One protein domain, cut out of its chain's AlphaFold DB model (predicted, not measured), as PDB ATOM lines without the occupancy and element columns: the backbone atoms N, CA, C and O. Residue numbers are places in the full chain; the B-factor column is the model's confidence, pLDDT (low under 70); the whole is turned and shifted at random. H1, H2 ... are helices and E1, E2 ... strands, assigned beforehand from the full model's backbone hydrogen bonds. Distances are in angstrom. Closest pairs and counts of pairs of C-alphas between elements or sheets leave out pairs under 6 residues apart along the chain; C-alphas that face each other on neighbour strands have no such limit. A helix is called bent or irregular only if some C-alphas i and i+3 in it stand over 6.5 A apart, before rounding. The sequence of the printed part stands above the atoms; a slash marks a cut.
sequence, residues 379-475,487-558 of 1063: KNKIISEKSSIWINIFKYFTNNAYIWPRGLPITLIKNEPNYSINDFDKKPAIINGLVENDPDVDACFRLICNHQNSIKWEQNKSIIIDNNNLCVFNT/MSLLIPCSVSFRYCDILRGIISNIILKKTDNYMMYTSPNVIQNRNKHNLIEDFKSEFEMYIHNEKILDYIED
ATOM      1  N   LYS A 379       4.596   8.857   7.967       77.94
ATOM      2  CA  LYS A 379       3.967   8.695   6.646       77.94
ATOM      3  C   LYS A 379       5.028   8.329   5.628       77.94
ATOM      4  O   LYS A 379       5.924   9.134   5.380       77.94
ATOM      5  N   ASN A 380       4.893   7.155   5.022       88.50
ATOM      6  CA  ASN A 380       5.859   6.676   4.051       88.50
ATOM      7  C   ASN A 380       5.279   6.694   2.639       88.50
ATOM      8  O   ASN A 380       4.077   6.571   2.409       88.50
ATOM      9  N   LYS A 381       6.184   6.847   1.683       95.81
ATOM     10  CA  LYS A 381       5.939   6.552   0.279       95.81
ATOM     11  C   LYS A 381       6.824   5.386  -0.112       95.81
ATOM     12  O   LYS A 381       7.898   5.219   0.465       95.81
ATOM     13  N   ILE A 382       6.383   4.607  -1.085       97.19
ATOM     14  CA  ILE A 382       7.139   3.502  -1.664       97.19
ATOM     15  C   ILE A 382       7.561   3.863  -3.087       97.19
ATOM     16  O   ILE A 382       6.761   4.426  -3.835       97.19
ATOM     17  N   ILE A 383       8.808   3.565  -3.446       97.75
ATOM     18  CA  ILE A 383       9.361   3.736  -4.792       97.75
ATOM     19  C   ILE A 383       9.656   2.380  -5.416       97.75
ATOM     20  O   ILE A 383      10.274   1.522  -4.784       97.75
ATOM     21  N   SER A 384       9.253   2.222  -6.674       96.88
ATOM     22  CA  SER A 384       9.605   1.061  -7.490       96.88
ATOM     23  C   SER A 384      10.293   1.508  -8.781       96.88
ATOM     24  O   SER A 384       9.819   2.434  -9.441       96.88
ATOM     25  N   GLU A 385      11.357   0.812  -9.169       96.00
ATOM     26  CA  GLU A 385      11.984   0.908 -10.492       96.00
ATOM     27  C   GLU A 385      11.300  -0.088 -11.440       96.00
ATOM     28  O   GLU A 385      11.145  -1.265 -11.107       96.00
ATOM     29  N   LYS A 386      10.836   0.384 -12.601       94.62
ATOM     30  CA  LYS A 386      10.069  -0.434 -13.561       94.62
ATOM     31  C   LYS A 386      10.913  -1.030 -14.679       94.62
ATOM     32  O   LYS A 386      10.482  -1.997 -15.298       94.62
ATOM     33  N   SER A 387      12.082  -0.462 -14.951       91.12
ATOM     34  CA  SER A 387      12.970  -0.900 -16.033       91.12
ATOM     35  C   SER A 387      13.985  -1.965 -15.606       91.12
ATOM     36  O   SER A 387      14.587  -2.611 -16.460       91.12
ATOM     37  N   SER A 388      14.183  -2.162 -14.300       91.00
ATOM     38  CA  SER A 388      15.199  -3.056 -13.745       91.00
ATOM     39  C   SER A 388      14.791  -3.563 -12.364       91.00
ATOM     40  O   SER A 388      14.089  -2.883 -11.619       91.00
ATOM     41  N   ILE A 389      15.286  -4.746 -11.987       91.44
ATOM     42  CA  ILE A 389      15.200  -5.225 -10.602       91.44
ATOM     43  C   ILE A 389      16.055  -4.330  -9.696       91.44
ATOM     44  O   ILE A 389      15.654  -4.020  -8.583       91.44
ATOM     45  N   TRP A 390      17.207  -3.862 -10.168       94.81
ATOM     46  CA  TRP A 390      18.080  -2.976  -9.403       94.81
ATOM     47  C   TRP A 390      17.613  -1.528  -9.477       94.81
ATOM     48  O   TRP A 390      17.360  -1.019 -10.567       94.81
ATOM     49  N   ILE A 391      17.591  -0.846  -8.333       95.56
ATOM     50  CA  ILE A 391      17.250   0.576  -8.243       95.56
ATOM     51  C   ILE A 391      18.491   1.424  -7.934       95.56
ATOM     52  O   ILE A 391      19.185   1.202  -6.940       95.56
ATOM     53  N   ASN A 392      18.756   2.442  -8.758       95.69
ATOM     54  CA  ASN A 392      19.779   3.453  -8.472       95.69
ATOM     55  C   ASN A 392      19.207   4.561  -7.578       95.69
ATOM     56  O   ASN A 392      18.962   5.688  -8.014       95.69
ATOM     57  N   ILE A 393      19.008   4.247  -6.301       95.38
ATOM     58  CA  ILE A 393      18.294   5.136  -5.382       95.38
ATOM     59  C   ILE A 393      18.910   6.539  -5.254       95.38
ATOM     60  O   ILE A 393      18.182   7.497  -5.003       95.38
ATOM     61  N   PHE A 394      20.215   6.715  -5.499       94.88
ATOM     62  CA  PHE A 394      20.867   8.029  -5.429       94.88
ATOM     63  C   PHE A 394      20.217   9.045  -6.379       94.88
ATOM     64  O   PHE A 394      20.014  10.194  -5.995       94.88
ATOM     65  N   LYS A 395      19.783   8.617  -7.571       93.69
ATOM     66  CA  LYS A 395      19.095   9.478  -8.552       93.69
ATOM     67  C   LYS A 395      17.747  10.024  -8.072       93.69
ATOM     68  O   LYS A 395      17.269  11.005  -8.619       93.69
ATOM     69  N   TYR A 396      17.123   9.428  -7.055       94.62
ATOM     70  CA  TYR A 396      15.905   9.982  -6.448       94.62
ATOM     71  C   TYR A 396      16.189  11.195  -5.538       94.62
ATOM     72  O   TYR A 396      15.332  12.063  -5.331       94.62
ATOM     73  N   PHE A 397      17.404  11.253  -4.987       94.62
ATOM     74  CA  PHE A 397      17.850  12.289  -4.059       94.62
ATOM     75  C   PHE A 397      18.690  13.377  -4.733       94.62
ATOM     76  O   PHE A 397      19.118  14.309  -4.058       94.62
ATOM     77  N   THR A 398      18.930  13.288  -6.043       91.38
ATOM     78  CA  THR A 398      19.631  14.328  -6.795       91.38
ATOM     79  C   THR A 398      19.183  14.382  -8.253       91.38
ATOM     80  O   THR A 398      19.108  13.361  -8.930       91.38
ATOM     81  N   ASN A 399      18.942  15.596  -8.754       80.69
ATOM     82  CA  ASN A 399      18.516  15.836 -10.139       80.69
ATOM     83  C   ASN A 399      19.641  16.416 -11.014       80.69
ATOM     84  O   ASN A 399      19.419  16.694 -12.189       80.69
ATOM     85  N   ASN A 400      20.837  16.651 -10.456       76.25
ATOM     86  CA  ASN A 400      21.906  17.405 -11.121       76.25
ATOM     87  C   ASN A 400      23.197  16.606 -11.351       76.25
ATOM     88  O   ASN A 400      24.189  17.185 -11.792       76.25
ATOM     89  N   ALA A 401      23.205  15.304 -11.052       77.50
ATOM     90  CA  ALA A 401      24.415  14.497 -11.104       77.50
ATOM     91  C   ALA A 401      24.201  13.127 -11.755       77.50
ATOM     92  O   ALA A 401      23.202  12.434 -11.541       77.50
ATOM     93  N   TYR A 402      25.193  12.704 -12.532       88.19
ATOM     94  CA  TYR A 402      25.384  11.307 -12.902       88.19
ATOM     95  C   TYR A 402      26.108  10.606 -11.750       88.19
ATOM     96  O   TYR A 402      27.256  10.942 -11.487       88.19
ATOM     97  N   ILE A 403      25.421   9.736 -11.007       92.38
ATOM     98  CA  ILE A 403      25.921   9.105  -9.777       92.38
ATOM     99  C   ILE A 403      25.219   7.759  -9.548       92.38
ATOM    100  O   ILE A 403      24.067   7.590  -9.960       92.38
ATOM    101  N   TRP A 404      25.902   6.816  -8.900       93.81
ATOM    102  CA  TRP A 404      25.363   5.519  -8.488       93.81
ATOM    103  C   TRP A 404      26.008   5.044  -7.175       93.81
ATOM    104  O   TRP A 404      27.150   5.415  -6.901       93.81
ATOM    105  N   PRO A 405      25.305   4.242  -6.356       94.56
ATOM    106  CA  PRO A 405      25.877   3.665  -5.143       94.56
ATOM    107  C   PRO A 405      26.908   2.577  -5.465       94.56
ATOM    108  O   PRO A 405      26.750   1.824  -6.434       94.56
ATOM    109  N   ARG A 406      27.933   2.442  -4.610       95.25
ATOM    110  CA  ARG A 406      28.892   1.330  -4.663       95.25
ATOM    111  C   ARG A 406      28.141   0.001  -4.605       95.25
ATOM    112  O   ARG A 406      27.398  -0.248  -3.664       95.25
ATOM    113  N   GLY A 407      28.329  -0.837  -5.622       94.81
ATOM    114  CA  GLY A 407      27.688  -2.148  -5.739       94.81
ATOM    115  C   GLY A 407      26.501  -2.224  -6.688       94.81
ATOM    116  O   GLY A 407      26.024  -3.334  -6.933       94.81
ATOM    117  N   LEU A 408      26.047  -1.108  -7.268       95.50
ATOM    118  CA  LEU A 408      25.130  -1.176  -8.406       95.50
ATOM    119  C   LEU A 408      25.830  -1.908  -9.573       95.50
ATOM    120  O   LEU A 408      26.989  -1.593  -9.853       95.50
ATOM    121  N   PRO A 409      25.178  -2.864 -10.265       94.69
ATOM    122  CA  PRO A 409      25.778  -3.517 -11.426       94.69
ATOM    123  C   PRO A 409      26.261  -2.503 -12.466       94.69
ATOM    124  O   PRO A 409      25.515  -1.612 -12.879       94.69
ATOM    125  N   ILE A 410      27.514  -2.648 -12.907       90.94
ATOM    126  CA  ILE A 410      28.181  -1.648 -13.753       90.94
ATOM    127  C   ILE A 410      27.507  -1.487 -15.123       90.94
ATOM    128  O   ILE A 410      27.603  -0.435 -15.748       90.94
ATOM    129  N   THR A 411      26.778  -2.503 -15.584       92.12
ATOM    130  CA  THR A 411      25.985  -2.472 -16.820       92.12
ATOM    131  C   THR A 411      24.768  -1.548 -16.730       92.12
ATOM    132  O   THR A 411      24.274  -1.103 -17.762       92.12
ATOM    133  N   LEU A 412      24.321  -1.198 -15.518       92.44
ATOM    134  CA  LEU A 412      23.120  -0.396 -15.274       92.44
ATOM    135  C   LEU A 412      23.407   1.082 -14.993       92.44
ATOM    136  O   LEU A 412      22.473   1.879 -14.954       92.44
ATOM    137  N   ILE A 413      24.670   1.484 -14.810       90.69
ATOM    138  CA  ILE A 413      25.013   2.860 -14.399       90.69
ATOM    139  C   ILE A 413      24.561   3.923 -15.412       90.69
ATOM    140  O   ILE A 413      24.300   5.059 -15.023       90.69
ATOM    141  N   LYS A 414      24.452   3.549 -16.696       88.50
ATOM    142  CA  LYS A 414      24.022   4.424 -17.800       88.50
ATOM    143  C   LYS A 414      22.505   4.465 -17.993       88.50
ATOM    144  O   LYS A 414      22.041   5.231 -18.833       88.50
ATOM    145  N   ASN A 415      21.749   3.632 -17.281       89.56
ATOM    146  CA  ASN A 415      20.304   3.573 -17.447       89.56
ATOM    147  C   ASN A 415      19.651   4.797 -16.808       89.56
ATOM    148  O   ASN A 415      20.017   5.212 -15.705       89.56
ATOM    149  N   GLU A 416      18.651   5.343 -17.492       89.56
ATOM    150  CA  GLU A 416      17.808   6.388 -16.923       89.56
ATOM    151  C   GLU A 416      16.747   5.764 -16.003       89.56
ATOM    152  O   GLU A 416      16.159   4.738 -16.361       89.56
ATOM    153  N   PRO A 417      16.495   6.352 -14.822       91.25
ATOM    154  CA  PRO A 417      15.547   5.802 -13.862       91.25
ATOM    155  C   PRO A 417      14.098   5.896 -14.354       91.25
ATOM    156  O   PRO A 417      13.683   6.921 -14.899       91.25
ATOM    157  N   ASN A 418      13.296   4.863 -14.084       94.94
ATOM    158  CA  ASN A 418      11.855   4.846 -14.352       94.94
ATOM    159  C   ASN A 418      11.077   4.545 -13.062       94.94
ATOM    160  O   ASN A 418      10.650   3.415 -12.797       94.94
ATOM    161  N   TYR A 419      10.925   5.585 -12.240       96.31
ATOM    162  CA  TYR A 419      10.355   5.490 -10.900       96.31
ATOM    163  C   TYR A 419       8.835   5.644 -10.874       96.31
ATOM    164  O   TYR A 419       8.285   6.632 -11.356       96.31
ATOM    165  N   SER A 420       8.161   4.720 -10.186       97.00
ATOM    166  CA  SER A 420       6.785   4.905  -9.715       97.00
ATOM    167  C   SER A 420       6.769   5.128  -8.209       97.00
ATOM    168  O   SER A 420       7.418   4.369  -7.490       97.00
ATOM    169  N   ILE A 421       5.996   6.104  -7.730       97.56
ATOM    170  CA  ILE A 421       5.893   6.423  -6.302       97.56
ATOM    171  C   ILE A 421       4.434   6.359  -5.864       97.56
ATOM    172  O   ILE A 421       3.590   7.013  -6.472       97.56
ATOM    173  N   ASN A 422       4.161   5.623  -4.787       96.50
ATOM    174  CA  ASN A 422       2.828   5.482  -4.196       96.50
ATOM    175  C   ASN A 422       2.871   5.718  -2.679       96.50
ATOM    176  O   ASN A 422       3.937   5.632  -2.068       96.50
ATOM    177  N   ASP A 423       1.721   5.995  -2.065       95.12
ATOM    178  CA  ASP A 423       1.604   6.041  -0.603       95.12
ATOM    179  C   ASP A 423       1.747   4.633  -0.001       95.12
ATOM    180  O   ASP A 423       1.383   3.633  -0.628       95.12
ATOM    181  N   PHE A 424       2.325   4.542   1.200       93.44
ATOM    182  CA  PHE A 424       2.635   3.262   1.830       93.44
ATOM    183  C   PHE A 424       2.620   3.336   3.362       93.44
ATOM    184  O   PHE A 424       3.287   4.172   3.966       93.44
ATOM    185  N   ASP A 425       1.909   2.406   4.003       86.62
ATOM    186  CA  ASP A 425       1.598   2.501   5.438       86.62
ATOM    187  C   ASP A 425       2.503   1.655   6.353       86.62
ATOM    188  O   ASP A 425       2.395   1.733   7.580       86.62
ATOM    189  N   LYS A 426       3.403   0.823   5.807       87.25
ATOM    190  CA  LYS A 426       4.297   0.004   6.647       87.25
ATOM    191  C   LYS A 426       5.521   0.800   7.098       87.25
ATOM    192  O   LYS A 426       6.015   1.683   6.397       87.25
ATOM    193  N   LYS A 427       6.033   0.453   8.283       91.12
ATOM    194  CA  LYS A 427       7.285   0.994   8.829       91.12
ATOM    195  C   LYS A 427       8.492   0.230   8.274       91.12
ATOM    196  O   LYS A 427       8.384  -0.980   8.064       91.12
ATOM    197  N   PRO A 428       9.638   0.899   8.069       95.19
ATOM    198  CA  PRO A 428      10.850   0.214   7.655       95.19
ATOM    199  C   PRO A 428      11.423  -0.629   8.796       95.19
ATOM    200  O   PRO A 428      11.291  -0.289   9.970       95.19
ATOM    201  N   ALA A 429      12.096  -1.714   8.435       95.50
ATOM    202  CA  ALA A 429      12.923  -2.519   9.326       95.50
ATOM    203  C   ALA A 429      14.395  -2.081   9.318       95.50
ATOM    204  O   ALA A 429      15.105  -2.267  10.312       95.50
ATOM    205  N   ILE A 430      14.836  -1.500   8.199       97.69
ATOM    206  CA  ILE A 430      16.181  -0.965   7.981       97.69
ATOM    207  C   ILE A 430      16.047   0.432   7.377       97.69
ATOM    208  O   ILE A 430      15.228   0.646   6.485       97.69
ATOM    209  N   ILE A 431      16.850   1.382   7.841       97.75
ATOM    210  CA  ILE A 431      16.915   2.738   7.294       97.75
ATOM    211  C   ILE A 431      18.365   3.021   6.929       97.75
ATOM    212  O   ILE A 431      19.216   3.000   7.812       97.75
ATOM    213  N   ASN A 432      18.657   3.286   5.658       96.94
ATOM    214  CA  ASN A 432      19.975   3.743   5.224       96.94
ATOM    215  C   ASN A 432      19.902   5.234   4.877       96.94
ATOM    216  O   ASN A 432      19.105   5.657   4.040       96.94
ATOM    217  N   GLY A 433      20.690   6.047   5.569       95.75
ATOM    218  CA  GLY A 433      20.801   7.466   5.272       95.75
ATOM    219  C   GLY A 433      21.918   7.721   4.273       95.75
ATOM    220  O   GLY A 433      22.986   7.113   4.345       95.75
ATOM    221  N   LEU A 434      21.701   8.665   3.362       94.81
ATOM    222  CA  LEU A 434      22.785   9.177   2.532       94.81
ATOM    223  C   LEU A 434      23.840   9.898   3.384       94.81
ATOM    224  O   LEU A 434      23.646  10.186   4.566       94.81
ATOM    225  N   VAL A 435      24.977  10.182   2.764       93.31
ATOM    226  CA  VAL A 435      26.123  10.821   3.407       93.31
ATOM    227  C   VAL A 435      26.484  12.073   2.616       93.31
ATOM    228  O   VAL A 435      26.575  12.041   1.386       93.31
ATOM    229  N   GLU A 436      26.628  13.193   3.320       92.12
ATOM    230  CA  GLU A 436      26.997  14.480   2.732       92.12
ATOM    231  C   GLU A 436      28.507  14.527   2.444       92.12
ATOM    232  O   GLU A 436      29.293  13.839   3.104       92.12
ATOM    233  N   ASN A 437      28.908  15.390   1.504       87.69
ATOM    234  CA  ASN A 437      30.288  15.630   1.055       87.69
ATOM    235  C   ASN A 437      30.911  14.493   0.224       87.69
ATOM    236  O   ASN A 437      31.247  14.715  -0.935       87.69
ATOM    237  N   ASP A 438      31.040  13.284   0.773       85.12
ATOM    238  CA  ASP A 438      31.672  12.161   0.069       85.12
ATOM    239  C   ASP A 438      30.834  10.871   0.178       85.12
ATOM    240  O   ASP A 438      31.030  10.062   1.082       85.12
ATOM    241  N   PRO A 439      29.844  10.669  -0.708       85.88
ATOM    242  CA  PRO A 439      28.947   9.521  -0.627       85.88
ATOM    243  C   PRO A 439      29.647   8.189  -0.940       85.88
ATOM    244  O   PRO A 439      30.728   8.135  -1.536       85.88
ATOM    245  N   ASP A 440      28.999   7.078  -0.584       89.12
ATOM    246  CA  ASP A 440      29.512   5.734  -0.864       89.12
ATOM    247  C   ASP A 440      29.354   5.334  -2.336       89.12
ATOM    248  O   ASP A 440      28.446   4.605  -2.740       89.12
ATOM    249  N   VAL A 441      30.259   5.864  -3.145       93.12
ATOM    250  CA  VAL A 441      30.446   5.553  -4.561       93.12
ATOM    251  C   VAL A 441      31.713   4.722  -4.743       93.12
ATOM    252  O   VAL A 441      32.682   4.876  -3.988       93.12
ATOM    253  N   ASP A 442      31.700   3.864  -5.758       94.25
ATOM    254  CA  ASP A 442      32.804   2.956  -6.066       94.25
ATOM    255  C   ASP A 442      34.040   3.669  -6.659       94.25
ATOM    256  O   ASP A 442      34.025   4.861  -6.990       94.25
ATOM    257  N   ALA A 443      35.151   2.946  -6.770       93.69
ATOM    258  CA  ALA A 443      36.410   3.462  -7.288       93.69
ATOM    259  C   ALA A 443      36.314   3.859  -8.770       93.69
ATOM    260  O   ALA A 443      36.924   4.854  -9.165       93.69
ATOM    261  N   CYS A 444      35.526   3.143  -9.584       92.62
ATOM    262  CA  CYS A 444      35.268   3.514 -10.979       92.62
ATOM    263  C   CYS A 444      34.673   4.921 -11.085       92.62
ATOM    264  O   CYS A 444      35.165   5.732 -11.872       92.62
ATOM    265  N   PHE A 445      33.666   5.240 -10.268       92.75
ATOM    266  CA  PHE A 445      33.098   6.583 -10.201       92.75
ATOM    267  C   PHE A 445      34.184   7.625  -9.907       92.75
ATOM    268  O   PHE A 445      34.320   8.604 -10.637       92.75
ATOM    269  N   ARG A 446      35.010   7.392  -8.881       90.81
ATOM    270  CA  ARG A 446      36.050   8.344  -8.440       90.81
ATOM    271  C   ARG A 446      37.154   8.559  -9.465       90.81
ATOM    272  O   ARG A 446      37.720   9.644  -9.539       90.81
ATOM    273  N   LEU A 447      37.490   7.521 -10.224       91.25
ATOM    274  CA  LEU A 447      38.540   7.575 -11.238       91.25
ATOM    275  C   LEU A 447      38.070   8.253 -12.532       91.25
ATOM    276  O   LEU A 447      38.899   8.801 -13.254       91.25
ATOM    277  N   ILE A 448      36.770   8.195 -12.842       89.19
ATOM    278  CA  ILE A 448      36.235   8.579 -14.157       89.19
ATOM    279  C   ILE A 448      35.412   9.876 -14.100       89.19
ATOM    280  O   ILE A 448      35.395  10.639 -15.067       89.19
ATOM    281  N   CYS A 449      34.691  10.142 -13.007       86.62
ATOM    282  CA  CYS A 449      33.748  11.255 -12.932       86.62
ATOM    283  C   CYS A 449      34.401  12.553 -12.433       86.62
ATOM    284  O   CYS A 449      34.801  12.677 -11.280       86.62
ATOM    285  N   ASN A 450      34.397  13.583 -13.284       82.44
ATOM    286  CA  ASN A 450      35.014  14.883 -12.984       82.44
ATOM    287  C   ASN A 450      34.096  15.852 -12.210       82.44
ATOM    288  O   ASN A 450      34.536  16.923 -11.799       82.44
ATOM    289  N   HIS A 451      32.819  15.509 -12.012       78.44
ATOM    290  CA  HIS A 451      31.805  16.377 -11.393       78.44
ATOM    291  C   HIS A 451      31.477  16.017  -9.938       78.44
ATOM    292  O   HIS A 451      30.519  16.557  -9.386       78.44
ATOM    293  N   GLN A 452      32.263  15.148  -9.293       76.75
ATOM    294  CA  GLN A 452      31.995  14.661  -7.930       76.75
ATOM    295  C   GLN A 452      31.768  15.802  -6.915       76.75
ATOM    296  O   GLN A 452      30.841  15.749  -6.116       76.75
ATOM    297  N   ASN A 453      32.519  16.901  -7.038       78.06
ATOM    298  CA  ASN A 453      32.440  18.052  -6.127       78.06
ATOM    299  C   ASN A 453      31.176  18.920  -6.319       78.06
ATOM    300  O   ASN A 453      30.988  19.896  -5.599       78.06
ATOM    301  N   SER A 454      30.335  18.624  -7.316       80.44
ATOM    302  CA  SER A 454      29.119  19.398  -7.633       80.44
ATOM    303  C   SER A 454      27.806  18.681  -7.309       80.44
ATOM    304  O   SER A 454      26.726  19.237  -7.547       80.44
ATOM    305  N   ILE A 455      27.882  17.463  -6.761       85.75
ATOM    306  CA  ILE A 455      26.702  16.703  -6.345       85.75
ATOM    307  C   ILE A 455      25.996  17.466  -5.224       85.75
ATOM    308  O   ILE A 455      26.622  17.888  -4.255       85.75
ATOM    309  N   LYS A 456      24.679  17.649  -5.365       89.12
ATOM    310  CA  LYS A 456      23.832  18.226  -4.319       89.12
ATOM    311  C   LYS A 456      22.700  17.268  -4.001       89.12
ATOM    312  O   LYS A 456      21.957  16.873  -4.903       89.12
ATOM    313  N   TRP A 457      22.567  16.939  -2.722       92.06
ATOM    314  CA  TRP A 457      21.470  16.132  -2.219       92.06
ATOM    315  C   TRP A 457      20.261  16.994  -1.889       92.06
ATOM    316  O   TRP A 457      20.364  18.053  -1.263       92.06
ATOM    317  N   GLU A 458      19.090  16.515  -2.281       93.25
ATOM    318  CA  GLU A 458      17.840  17.022  -1.748       93.25
ATOM    319  C   GLU A 458      17.740  16.711  -0.251       93.25
ATOM    320  O   GLU A 458      18.140  15.640   0.207       93.25
ATOM    321  N   GLN A 459      17.191  17.653   0.510       90.44
ATOM    322  CA  GLN A 459      17.112  17.597   1.969       90.44
ATOM    323  C   GLN A 459      15.728  17.120   2.425       90.44
ATOM    324  O   GLN A 459      14.734  17.342   1.736       90.44
ATOM    325  N   ASN A 460      15.650  16.506   3.610       87.50
ATOM    326  CA  ASN A 460      14.399  16.051   4.241       87.50
ATOM    327  C   ASN A 460      13.528  15.100   3.389       87.50
ATOM    328  O   ASN A 460      12.323  14.988   3.622       87.50
ATOM    329  N   LYS A 461      14.113  14.395   2.416       92.81
ATOM    330  CA  LYS A 461      13.443  13.318   1.684       92.81
ATOM    331  C   LYS A 461      13.609  11.990   2.419       92.81
ATOM    332  O   LYS A 461      14.641  11.708   3.026       92.81
ATOM    333  N   SER A 462      12.587  11.152   2.311       95.12
ATOM    334  CA  SER A 462      12.626   9.750   2.715       95.12
ATOM    335  C   SER A 462      11.733   8.929   1.799       95.12
ATOM    336  O   SER A 462      10.740   9.444   1.277       95.12
ATOM    337  N   ILE A 463      12.111   7.678   1.554       97.31
ATOM    338  CA  ILE A 463      11.376   6.805   0.642       97.31
ATOM    339  C   ILE A 463      11.627   5.333   0.974       97.31
ATOM    340  O   ILE A 463      12.768   4.922   1.179       97.31
ATOM    341  N   ILE A 464      10.562   4.536   1.044       97.50
ATOM    342  CA  ILE A 464      10.646   3.082   1.192       97.50
ATOM    343  C   ILE A 464      10.907   2.449  -0.168       97.50
ATOM    344  O   ILE A 464      10.287   2.820  -1.158       97.50
ATOM    345  N   ILE A 465      11.810   1.476  -0.210       97.75
ATOM    346  CA  ILE A 465      12.095   0.695  -1.412       97.75
ATOM    347  C   ILE A 465      11.078  -0.440  -1.527       97.75
ATOM    348  O   ILE A 465      10.817  -1.148  -0.554       97.75
ATOM    349  N   ASP A 466      10.507  -0.616  -2.715       95.81
ATOM    350  CA  ASP A 466       9.669  -1.767  -3.036       95.81
ATOM    351  C   ASP A 466      10.476  -3.073  -3.004       95.81
ATOM    352  O   ASP A 466      11.546  -3.160  -3.597       95.81
ATOM    353  N   ASN A 467       9.940  -4.112  -2.359       91.56
ATOM    354  CA  ASN A 467      10.565  -5.436  -2.267       91.56
ATOM    355  C   ASN A 467      10.669  -6.169  -3.620       91.56
ATOM    356  O   ASN A 467      11.339  -7.200  -3.713       91.56
ATOM    357  N   ASN A 468      10.013  -5.659  -4.665       89.69
ATOM    358  CA  ASN A 468      10.241  -6.092  -6.044       89.69
ATOM    359  C   ASN A 468      11.582  -5.599  -6.608       89.69
ATOM    360  O   ASN A 468      12.058  -6.148  -7.601       89.69
ATOM    361  N   ASN A 469      12.185  -4.583  -5.990       93.81
ATOM    362  CA  ASN A 469      13.465  -4.027  -6.386       93.81
ATOM    363  C   ASN A 469      14.563  -4.347  -5.365       93.81
ATOM    364  O   ASN A 469      14.322  -4.484  -4.168       93.81
ATOM    365  N   LEU A 470      15.797  -4.437  -5.850       92.94
ATOM    366  CA  LEU A 470      16.994  -4.634  -5.052       92.94
ATOM    367  C   LEU A 470      17.746  -3.309  -4.942       92.94
ATOM    368  O   LEU A 470      18.218  -2.765  -5.945       92.94
ATOM    369  N   CYS A 471      17.864  -2.793  -3.720       94.38
ATOM    370  CA  CYS A 471      18.593  -1.564  -3.446       94.38
ATOM    371  C   CYS A 471      19.861  -1.872  -2.658       94.38
ATOM    372  O   CYS A 471      19.810  -2.370  -1.531       94.38
ATOM    373  N   VAL A 472      21.015  -1.574  -3.247       92.56
ATOM    374  CA  VAL A 472      22.293  -1.726  -2.549       92.56
ATOM    375  C   VAL A 472      22.317  -0.803  -1.339       92.56
ATOM    376  O   VAL A 472      21.853   0.326  -1.437       92.56
ATOM    377  N   PHE A 473      22.855  -1.263  -0.211       95.31
ATOM    378  CA  PHE A 473      23.159  -0.413   0.937       95.31
ATOM    379  C   PHE A 473      24.371  -0.942   1.699       95.31
ATOM    380  O   PHE A 473      24.736  -2.113   1.582       95.31
ATOM    381  N   ASN A 474      24.979  -0.063   2.489       93.75
ATOM    382  CA  ASN A 474      26.237  -0.299   3.192       93.75
ATOM    383  C   ASN A 474      26.063  -0.211   4.721       93.75
ATOM    384  O   ASN A 474      24.955  -0.259   5.261       93.75
ATOM    385  N   THR A 475      27.177  -0.114   5.436       93.81
ATOM    386  CA  THR A 475      27.264   0.008   6.900       93.81
ATOM    387  C   THR A 475      27.609   1.425   7.381       93.81
ATOM    388  O   THR A 475      27.838   1.603   8.578       93.81
ATOM    389  N   MET A 487      19.753 -10.910  13.008       90.50
ATOM    390  CA  MET A 487      20.512 -12.064  12.536       90.50
ATOM    391  C   MET A 487      21.132 -11.859  11.145       90.50
ATOM    392  O   MET A 487      22.166 -12.466  10.877       90.50
ATOM    393  N   SER A 488      20.567 -10.986  10.299       93.31
ATOM    394  CA  SER A 488      21.136 -10.626   8.991       93.31
ATOM    395  C   SER A 488      22.195  -9.517   9.059       93.31
ATOM    396  O   SER A 488      22.684  -9.088   8.019       93.31
ATOM    397  N   LEU A 489      22.599  -9.073  10.258       96.25
ATOM    398  CA  LEU A 489      23.739  -8.161  10.430       96.25
ATOM    399  C   LEU A 489      25.086  -8.798  10.062       96.25
ATOM    400  O   LEU A 489      26.050  -8.062   9.871       96.25
ATOM    401  N   LEU A 490      25.165 -10.134   9.978       96.62
ATOM    402  CA  LEU A 490      26.409 -10.854   9.711       96.62
ATOM    403  C   LEU A 490      27.050 -10.404   8.392       96.62
ATOM    404  O   LEU A 490      26.514 -10.642   7.310       96.62
ATOM    405  N   ILE A 491      28.232  -9.804   8.505       96.50
ATOM    406  CA  ILE A 491      29.102  -9.444   7.388       96.50
ATOM    407  C   ILE A 491      29.944 -10.673   7.004       96.50
ATOM    408  O   ILE A 491      30.662 -11.180   7.873       96.50
ATOM    409  N   PRO A 492      29.907 -11.140   5.741       95.69
ATOM    410  CA  PRO A 492      30.796 -12.193   5.249       95.69
ATOM    411  C   PRO A 492      32.278 -11.836   5.435       95.69
ATOM    412  O   PRO A 492      32.687 -10.689   5.261       95.69
ATOM    413  N   CYS A 493      33.097 -12.818   5.790       95.25
ATOM    414  CA  CYS A 493      34.489 -12.636   6.196       95.25
ATOM    415  C   CYS A 493      35.504 -13.146   5.164       95.25
ATOM    416  O   CYS A 493      36.702 -12.954   5.385       95.25
ATOM    417  N   SER A 494      35.073 -13.853   4.111       94.38
ATOM    418  CA  SER A 494      35.988 -14.380   3.087       94.38
ATOM    419  C   SER A 494      36.076 -13.565   1.799       94.38
ATOM    420  O   SER A 494      36.998 -13.795   1.023       94.38
ATOM    421  N   VAL A 495      35.175 -12.599   1.612       93.69
ATOM    422  CA  VAL A 495      35.229 -11.619   0.517       93.69
ATOM    423  C   VAL A 495      36.059 -10.399   0.905       93.69
ATOM    424  O   VAL A 495      36.376 -10.191   2.081       93.69
ATOM    425  N   SER A 496      36.391  -9.567  -0.078       92.88
ATOM    426  CA  SER A 496      37.207  -8.373   0.141       92.88
ATOM    427  C   SER A 496      36.604  -7.361   1.138       92.88
ATOM    428  O   SER A 496      35.387  -7.261   1.341       92.88
ATOM    429  N   PHE A 497      37.477  -6.517   1.701       88.81
ATOM    430  CA  PHE A 497      37.105  -5.426   2.608       88.81
ATOM    431  C   PHE A 497      36.040  -4.493   2.007       88.81
ATOM    432  O   PHE A 497      35.125  -4.088   2.717       88.81
ATOM    433  N   ARG A 498      36.141  -4.165   0.708       91.56
ATOM    434  CA  ARG A 498      35.207  -3.262   0.012       91.56
ATOM    435  C   ARG A 498      33.978  -3.969  -0.565       91.56
ATOM    436  O   ARG A 498      33.147  -3.299  -1.169       91.56
ATOM    437  N   TYR A 499      33.845  -5.285  -0.413       94.69
ATOM    438  CA  TYR A 499      32.660  -6.010  -0.876       94.69
ATOM    439  C   TYR A 499      31.794  -6.543   0.270       94.69
ATOM    440  O   TYR A 499      30.575  -6.632   0.134       94.69
ATOM    441  N   CYS A 500      32.395  -6.869   1.415       95.12
ATOM    442  CA  CYS A 500      31.714  -7.580   2.497       95.12
ATOM    443  C   CYS A 500      30.422  -6.908   3.005       95.12
ATOM    444  O   CYS A 500      29.411  -7.585   3.209       95.12
ATOM    445  N   ASP A 501      30.415  -5.586   3.168       95.19
ATOM    446  CA  ASP A 501      29.262  -4.814   3.635       95.19
ATOM    447  C   ASP A 501      28.142  -4.720   2.585       95.19
ATOM    448  O   ASP A 501      26.963  -4.860   2.926       95.19
ATOM    449  N   ILE A 502      28.517  -4.555   1.314       96.31
ATOM    450  CA  ILE A 502      27.612  -4.543   0.159       96.31
ATOM    451  C   ILE A 502      26.947  -5.905  -0.021       96.31
ATOM    452  O   ILE A 502      25.726  -5.978  -0.171       96.31
ATOM    453  N   LEU A 503      27.720  -6.994   0.043       96.19
ATOM    454  CA  LEU A 503      27.179  -8.348  -0.045       96.19
ATOM    455  C   LEU A 503      26.184  -8.610   1.094       96.19
ATOM    456  O   LEU A 503      25.093  -9.126   0.853       96.19
ATOM    457  N   ARG A 504      26.500  -8.175   2.323       95.94
ATOM    458  CA  ARG A 504      25.564  -8.212   3.460       95.94
ATOM    459  C   ARG A 504      24.288  -7.414   3.172       95.94
ATOM    460  O   ARG A 504      23.194  -7.892   3.480       95.94
ATOM    461  N   GLY A 505      24.402  -6.229   2.571       95.75
ATOM    462  CA  GLY A 505      23.260  -5.418   2.139       95.75
ATOM    463  C   GLY A 505      22.356  -6.138   1.130       95.75
ATOM    464  O   GLY A 505      21.135  -6.172   1.299       95.75
ATOM    465  N   ILE A 506      22.943  -6.799   0.129       95.12
ATOM    466  CA  ILE A 506      22.211  -7.599  -0.869       95.12
ATOM    467  C   ILE A 506      21.493  -8.780  -0.200       95.12
ATOM    468  O   ILE A 506      20.288  -8.950  -0.384       95.12
ATOM    469  N   ILE A 507      22.196  -9.549   0.639       95.19
ATOM    470  CA  ILE A 507      21.605 -10.652   1.417       95.19
ATOM    471  C   ILE A 507      20.417 -10.151   2.252       95.19
ATOM    472  O   ILE A 507      19.357 -10.775   2.270       95.19
ATOM    473  N   SER A 508      20.560  -8.999   2.912       95.25
ATOM    474  CA  SER A 508      19.508  -8.422   3.755       95.25
ATOM    475  C   SER A 508      18.275  -8.008   2.957       95.25
ATOM    476  O   SER A 508      17.169  -8.265   3.420       95.25
ATOM    477  N   ASN A 509      18.422  -7.443   1.753       93.25
ATOM    478  CA  ASN A 509      17.271  -7.144   0.887       93.25
ATOM    479  C   ASN A 509      16.446  -8.406   0.588       93.25
ATOM    480  O   ASN A 509      15.217  -8.377   0.611       93.25
ATOM    481  N   ILE A 510      17.115  -9.532   0.342       90.00
ATOM    482  CA  ILE A 510      16.441 -10.798   0.038       90.00
ATOM    483  C   ILE A 510      15.688 -11.306   1.270       90.00
ATOM    484  O   ILE A 510      14.540 -11.736   1.159       90.00
ATOM    485  N   ILE A 511      16.285 -11.194   2.462       90.25
ATOM    486  CA  ILE A 511      15.595 -11.505   3.720       90.25
ATOM    487  C   ILE A 511      14.387 -10.579   3.932       90.25
ATOM    488  O   ILE A 511      13.313 -11.069   4.283       90.25
ATOM    489  N   LEU A 512      14.520  -9.271   3.688       91.12
ATOM    490  CA  LEU A 512      13.421  -8.303   3.781       91.12
ATOM    491  C   LEU A 512      12.246  -8.719   2.883       91.12
ATOM    492  O   LEU A 512      11.135  -8.910   3.381       91.12
ATOM    493  N   LYS A 513      12.517  -9.008   1.602       87.19
ATOM    494  CA  LYS A 513      11.535  -9.516   0.631       87.19
ATOM    495  C   LYS A 513      10.846 -10.793   1.118       87.19
ATOM    496  O   LYS A 513       9.621 -10.871   1.109       87.19
ATOM    497  N   LYS A 514      11.610 -11.791   1.576       81.06
ATOM    498  CA  LYS A 514      11.079 -13.098   2.017       81.06
ATOM    499  C   LYS A 514      10.337 -13.054   3.355       81.06
ATOM    500  O   LYS A 514       9.661 -14.027   3.686       81.06
ATOM    501  N   THR A 515      10.474 -11.971   4.120       77.88
ATOM    502  CA  THR A 515       9.841 -11.786   5.437       77.88
ATOM    503  C   THR A 515       8.809 -10.656   5.460       77.88
ATOM    504  O   THR A 515       8.317 -10.330   6.537       77.88
ATOM    505  N   ASP A 516       8.483 -10.063   4.305       82.50
ATOM    506  CA  ASP A 516       7.565  -8.918   4.180       82.50
ATOM    507  C   ASP A 516       7.967  -7.703   5.052       82.50
ATOM    508  O   ASP A 516       7.137  -6.965   5.587       82.50
ATOM    509  N   ASN A 517       9.277  -7.494   5.198       90.94
ATOM    510  CA  ASN A 517       9.867  -6.303   5.804       90.94
ATOM    511  C   ASN A 517      10.443  -5.401   4.708       90.94
ATOM    512  O   ASN A 517      10.702  -5.862   3.603       90.94
ATOM    513  N   TYR A 518      10.655  -4.120   5.009       94.75
ATOM    514  CA  TYR A 518      11.041  -3.123   4.007       94.75
ATOM    515  C   TYR A 518      12.218  -2.283   4.483       94.75
ATOM    516  O   TYR A 518      12.403  -2.088   5.688       94.75
ATOM    517  N   MET A 519      12.988  -1.748   3.539       96.44
ATOM    518  CA  MET A 519      14.019  -0.755   3.829       96.44
ATOM    519  C   MET A 519      13.606   0.638   3.361       96.44
ATOM    520  O   MET A 519      12.862   0.787   2.393       96.44
ATOM    521  N   MET A 520      14.118   1.660   4.039       96.81
ATOM    522  CA  MET A 520      13.934   3.064   3.687       96.81
ATOM    523  C   MET A 520      15.280   3.724   3.413       96.81
ATOM    524  O   MET A 520      16.256   3.455   4.109       96.81
ATOM    525  N   TYR A 521      15.300   4.623   2.437       96.88
ATOM    526  CA  TYR A 521      16.388   5.565   2.225       96.88
ATOM    527  C   TYR A 521      15.999   6.965   2.690       96.88
ATOM    528  O   TYR A 521      14.841   7.364   2.546       96.88
ATOM    529  N   THR A 522      16.961   7.727   3.208       96.12
ATOM    530  CA  THR A 522      16.758   9.133   3.590       96.12
ATOM    531  C   THR A 522      17.834  10.045   3.018       96.12
ATOM    532  O   THR A 522      18.952   9.610   2.744       96.12
ATOM    533  N   SER A 523      17.509  11.335   2.904       94.69
ATOM    534  CA  SER A 523      18.488  12.402   2.675       94.69
ATOM    535  C   SER A 523      19.652  12.332   3.671       94.69
ATOM    536  O   SER A 523      19.496  11.731   4.745       94.69
ATOM    537  N   PRO A 524      20.795  12.972   3.356       94.31
ATOM    538  CA  PRO A 524      21.928  12.988   4.260       94.31
ATOM    539  C   PRO A 524      21.582  13.533   5.639       94.31
ATOM    540  O   PRO A 524      20.979  14.594   5.784       94.31
ATOM    541  N   ASN A 525      21.994  12.796   6.660       94.88
ATOM    542  CA  ASN A 525      21.877  13.168   8.071       94.88
ATOM    543  C   ASN A 525      23.233  13.064   8.806       94.88
ATOM    544  O   ASN A 525      23.303  13.267  10.020       94.88
ATOM    545  N   VAL A 526      24.300  12.773   8.055       95.44
ATOM    546  CA  VAL A 526      25.701  12.759   8.485       95.44
ATOM    547  C   VAL A 526      26.575  13.378   7.390       95.44
ATOM    548  O   VAL A 526      26.193  13.378   6.214       95.44
ATOM    549  N   ILE A 527      27.753  13.876   7.762       94.81
ATOM    550  CA  ILE A 527      28.773  14.398   6.842       94.81
ATOM    551  C   ILE A 527      30.053  13.571   6.949       94.81
ATOM    552  O   ILE A 527      30.536  13.324   8.056       94.81
ATOM    553  N   GLN A 528      30.612  13.152   5.811       92.38
ATOM    554  CA  GLN A 528      31.857  12.386   5.808       92.38
ATOM    555  C   GLN A 528      33.092  13.286   5.736       92.38
ATOM    556  O   GLN A 528      33.193  14.173   4.882       92.38
ATOM    557  N   ASN A 529      34.074  12.990   6.590       90.12
ATOM    558  CA  ASN A 529      35.437  13.508   6.510       90.12
ATOM    559  C   ASN A 529      36.409  12.375   6.152       90.12
ATOM    560  O   ASN A 529      37.075  11.807   7.016       90.12
ATOM    561  N   ARG A 530      36.431  12.016   4.865       82.00
ATOM    562  CA  ARG A 530      37.007  10.760   4.381       82.00
ATOM    563  C   ARG A 530      38.489  10.589   4.739       82.00
ATOM    564  O   ARG A 530      39.321  11.473   4.524       82.00
ATOM    565  N   ASN A 531      38.826   9.385   5.195       80.38
ATOM    566  CA  ASN A 531      40.207   8.947   5.388       80.38
ATOM    567  C   ASN A 531      41.003   8.913   4.061       80.38
ATOM    568  O   ASN A 531      40.455   8.726   2.978       80.38
ATOM    569  N   LYS A 532      42.332   9.064   4.101       80.25
ATOM    570  CA  LYS A 532      43.153   9.025   2.874       80.25
ATOM    571  C   LYS A 532      43.180   7.610   2.277       80.25
ATOM    572  O   LYS A 532      43.662   6.683   2.924       80.25
ATOM    573  N   HIS A 533      42.755   7.464   1.022       78.44
ATOM    574  CA  HIS A 533      42.720   6.182   0.307       78.44
ATOM    575  C   HIS A 533      43.600   6.159  -0.948       78.44
ATOM    576  O   HIS A 533      43.963   7.199  -1.501       78.44
ATOM    577  N   ASN A 534      43.932   4.949  -1.403       90.81
ATOM    578  CA  ASN A 534      44.517   4.696  -2.716       90.81
ATOM    579  C   ASN A 534      43.429   4.106  -3.622       90.81
ATOM    580  O   ASN A 534      43.053   2.948  -3.457       90.81
ATOM    581  N   LEU A 535      42.960   4.897  -4.591       90.88
ATOM    582  CA  LEU A 535      41.842   4.528  -5.469       90.88
ATOM    583  C   LEU A 535      42.104   3.260  -6.296       90.88
ATOM    584  O   LEU A 535      41.168   2.535  -6.612       90.88
ATOM    585  N   ILE A 536      43.366   2.962  -6.625       94.50
ATOM    586  CA  ILE A 536      43.721   1.736  -7.354       94.50
ATOM    587  C   ILE A 536      43.589   0.505  -6.455       94.50
ATOM    588  O   ILE A 536      43.147  -0.547  -6.911       94.50
ATOM    589  N   GLU A 537      43.947   0.623  -5.176       93.88
ATOM    590  CA  GLU A 537      43.752  -0.466  -4.215       93.88
ATOM    591  C   GLU A 537      42.269  -0.657  -3.877       93.88
ATOM    592  O   GLU A 537      41.818  -1.795  -3.760       93.88
ATOM    593  N   ASP A 538      41.491   0.430  -3.806       92.75
ATOM    594  CA  ASP A 538      40.033   0.345  -3.667       92.75
ATOM    595  C   ASP A 538      39.411  -0.382  -4.869       92.75
ATOM    596  O   ASP A 538      38.683  -1.349  -4.669       92.75
ATOM    597  N   PHE A 539      39.785  -0.020  -6.103       94.94
ATOM    598  CA  PHE A 539      39.315  -0.700  -7.317       94.94
ATOM    599  C   PHE A 539      39.627  -2.205  -7.314       94.94
ATOM    600  O   PHE A 539      38.769  -3.019  -7.650       94.94
ATOM    601  N   LYS A 540      40.841  -2.601  -6.898       94.31
ATOM    602  CA  LYS A 540      41.207  -4.023  -6.762       94.31
ATOM    603  C   LYS A 540      40.350  -4.733  -5.717       94.31
ATOM    604  O   LYS A 540      39.928  -5.861  -5.947       94.31
ATOM    605  N   SER A 541      40.099  -4.082  -4.583       93.25
ATOM    606  CA  SER A 541      39.249  -4.622  -3.519       93.25
ATOM    607  C   SER A 541      37.790  -4.744  -3.980       93.25
ATOM    608  O   SER A 541      37.109  -5.698  -3.635       93.25
ATOM    609  N   GLU A 542      37.307  -3.840  -4.826       95.38
ATOM    610  CA  GLU A 542      35.944  -3.853  -5.372       95.38
ATOM    611  C   GLU A 542      35.759  -4.813  -6.561       95.38
ATOM    612  O   GLU A 542      34.633  -5.029  -7.004       95.38
ATOM    613  N   PHE A 543      36.828  -5.434  -7.066       93.56
ATOM    614  CA  PHE A 543      36.775  -6.276  -8.264       93.56
ATOM    615  C   PHE A 543      35.721  -7.394  -8.191       93.56
ATOM    616  O   PHE A 543      34.930  -7.554  -9.119       93.56
ATOM    617  N   GLU A 544      35.667  -8.135  -7.079       91.81
ATOM    618  CA  GLU A 544      34.700  -9.228  -6.866       91.81
ATOM    619  C   GLU A 544      33.251  -8.746  -7.022       91.81
ATOM    620  O   GLU A 544      32.435  -9.384  -7.686       91.81
ATOM    621  N   MET A 545      32.949  -7.570  -6.474       93.94
ATOM    622  CA  MET A 545      31.632  -6.944  -6.540       93.94
ATOM    623  C   MET A 545      31.212  -6.671  -7.990       93.94
ATOM    624  O   MET A 545      30.078  -6.974  -8.363       93.94
ATOM    625  N   TYR A 546      32.120  -6.148  -8.824       93.31
ATOM    626  CA  TYR A 546      31.840  -5.872 -10.238       93.31
ATOM    627  C   TYR A 546      31.557  -7.140 -11.048       93.31
ATOM    628  O   TYR A 546      30.763  -7.101 -11.984       93.31
ATOM    629  N   ILE A 547      32.186  -8.260 -10.685       91.06
ATOM    630  CA  ILE A 547      31.999  -9.548 -11.363       91.06
ATOM    631  C   ILE A 547      30.719 -10.249 -10.902       91.06
ATOM    632  O   ILE A 547      30.016 -10.855 -11.713       91.06
ATOM    633  N   HIS A 548      30.413 -10.204  -9.604       90.94
ATOM    634  CA  HIS A 548      29.347 -11.022  -9.033       90.94
ATOM    635  C   HIS A 548      27.982 -10.334  -9.004       90.94
ATOM    636  O   HIS A 548      26.981 -11.020  -9.199       90.94
ATOM    637  N   ASN A 549      27.912  -9.015  -8.781       92.38
ATOM    638  CA  ASN A 549      26.645  -8.361  -8.443       92.38
ATOM    639  C   ASN A 549      25.586  -8.461  -9.538       92.38
ATOM    640  O   ASN A 549      24.431  -8.700  -9.217       92.38
ATOM    641  N   GLU A 550      25.946  -8.362 -10.816       88.38
ATOM    642  CA  GLU A 550      24.963  -8.446 -11.905       88.38
ATOM    643  C   GLU A 550      24.157  -9.757 -11.884       88.38
ATOM    644  O   GLU A 550      22.954  -9.745 -12.129       88.38
ATOM    645  N   LYS A 551      24.803 -10.864 -11.503       86.00
ATOM    646  CA  LYS A 551      24.207 -12.207 -11.431       86.00
ATOM    647  C   LYS A 551      23.953 -12.675 -10.000       86.00
ATOM    648  O   LYS A 551      23.623 -13.834  -9.782       86.00
ATOM    649  N   ILE A 552      24.105 -11.809  -8.998       87.25
ATOM    650  CA  ILE A 552      24.046 -12.234  -7.592       87.25
ATOM    651  C   ILE A 552      22.667 -12.768  -7.209       87.25
ATOM    652  O   ILE A 552      22.580 -13.670  -6.387       87.25
ATOM    653  N   LEU A 553      21.595 -12.260  -7.825       81.38
ATOM    654  CA  LEU A 553      20.256 -12.818  -7.647       81.38
ATOM    655  C   LEU A 553      20.158 -14.204  -8.275       81.38
ATOM    656  O   LEU A 553      19.645 -15.105  -7.626       81.38
ATOM    657  N   ASP A 554      20.746 -14.418  -9.454       78.12
ATOM    658  CA  ASP A 554      20.840 -15.756 -10.041       78.12
ATOM    659  C   ASP A 554      21.642 -16.700  -9.151       78.12
ATOM    660  O   ASP A 554      21.334 -17.881  -9.095       78.12
ATOM    661  N   TYR A 555      22.653 -16.196  -8.440       80.25
ATOM    662  CA  TYR A 555      23.435 -16.995  -7.505       80.25
ATOM    663  C   TYR A 555      22.685 -17.274  -6.211       80.25
ATOM    664  O   TYR A 555      22.807 -18.375  -5.696       80.25
ATOM    665  N   ILE A 556      21.955 -16.300  -5.660       75.50
ATOM    666  CA  ILE A 556      21.297 -16.414  -4.354       75.50
ATOM    667  C   ILE A 556      19.929 -17.094  -4.470       75.50
ATOM    668  O   ILE A 556      19.626 -17.992  -3.683       75.50
ATOM    669  N   GLU A 557      19.107 -16.661  -5.424       65.31
ATOM    670  CA  GLU A 557      17.777 -17.211  -5.692       65.31
ATOM    671  C   GLU A 557      17.841 -18.479  -6.575       65.31
ATOM    672  O   GLU A 557      16.843 -19.188  -6.655       65.31
ATOM    673  N   ASP A 558      19.016 -18.809  -7.139       48.84
ATOM    674  CA  ASP A 558      19.267 -19.911  -8.088       48.84
ATOM    675  C   ASP A 558      18.328 -19.821  -9.313       48.84
ATOM    676  O   ASP A 558      17.325 -20.522  -9.409       48.84
TER     677      ASP A 558
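Overview. This is residues 379 to 475 and 487 to 558 of the 1063 residues of the protein "Methyltransf_21 domain-containing protein" of viral metagenome (UniProt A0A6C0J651). A strongly twisted sheet of five strands is grazed by the long helix H3, and the longer H4 runs beside H3, off the sheet. The small H1 stands at the sheet's level, and H2 packs on H4 residues 535 to 542. The 169 printed residues run E1 H1 E2 E3 H2 E4 H3 E5 H4, with a mixed sheet in the order E2 E1 E4 E5 E3. The class is mixed, helices and strands, with under half of the residues in named elements; the whole is compact, radius of gyration of the C-alphas 15.4 A, spanning 44 by 37 by 28 A.

Arrangement. E2 (residues 419 to 424) is antiparallel to E1 (380 to 385), with N 382 and O 422 2.8 A apart. E1 is parallel to E4 (462 to 465), with N 383 and O 464 at 2.8 A. E4 is antiparallel to E5 (519 to 528), with N 521 and O 463 at 2.8 A. E5 is parallel to E3 (430 to 436), with N 432 and O 520 at 2.9 A. H1 (393 to 396) is at the sheet's level, height over the sheet 1.3 A. H3 (500 to 514) only grazes the sheet with residues 508 to 513. H4 (535 to 558) is close to H3 but not clearly touching, the same way at a shallow tilt of 23 degrees; their closest C-alphas, of Leu 503 and Met 545, are 8.0 A apart. With residues 535 to 542 alone, H4 touches H2 (443 to 448), closest C-alphas Phe 539 and Ala 443, 5.1 A. Every O i to N i+4 pair is within hydrogen-bond range in H2 and H3, 14 of 20 in H4; H1 is too short for one.

Along the chain. E1 begins at C-alpha 380 (5.859, 6.676, 4.051) and H4 ends at C-alpha 558 (19.267, -19.911, -8.088). From first to last C-alpha E3 measures 19.6 A, E5 22.2 A, H3 21.4 A and H4 33.4 A. E5 bends by 69 degrees at residue 523. H4 is irregular, C-alphas 550 and 553 being 7.7 A apart, with a kink of 66 degrees near residue 551.

Size, cuts and confidence. The C-alphas farthest apart, of Asp 425 and Ile 536, are 44.0 A apart. Residues 476 to 486 are not printed; C-alphas 475 and 487 are 14.9 A apart across the cut. The links H1 to E2 and H2 to E4 are long. Mean pLDDT of the printed part is 91.1, with residues 557 to 558 under 70.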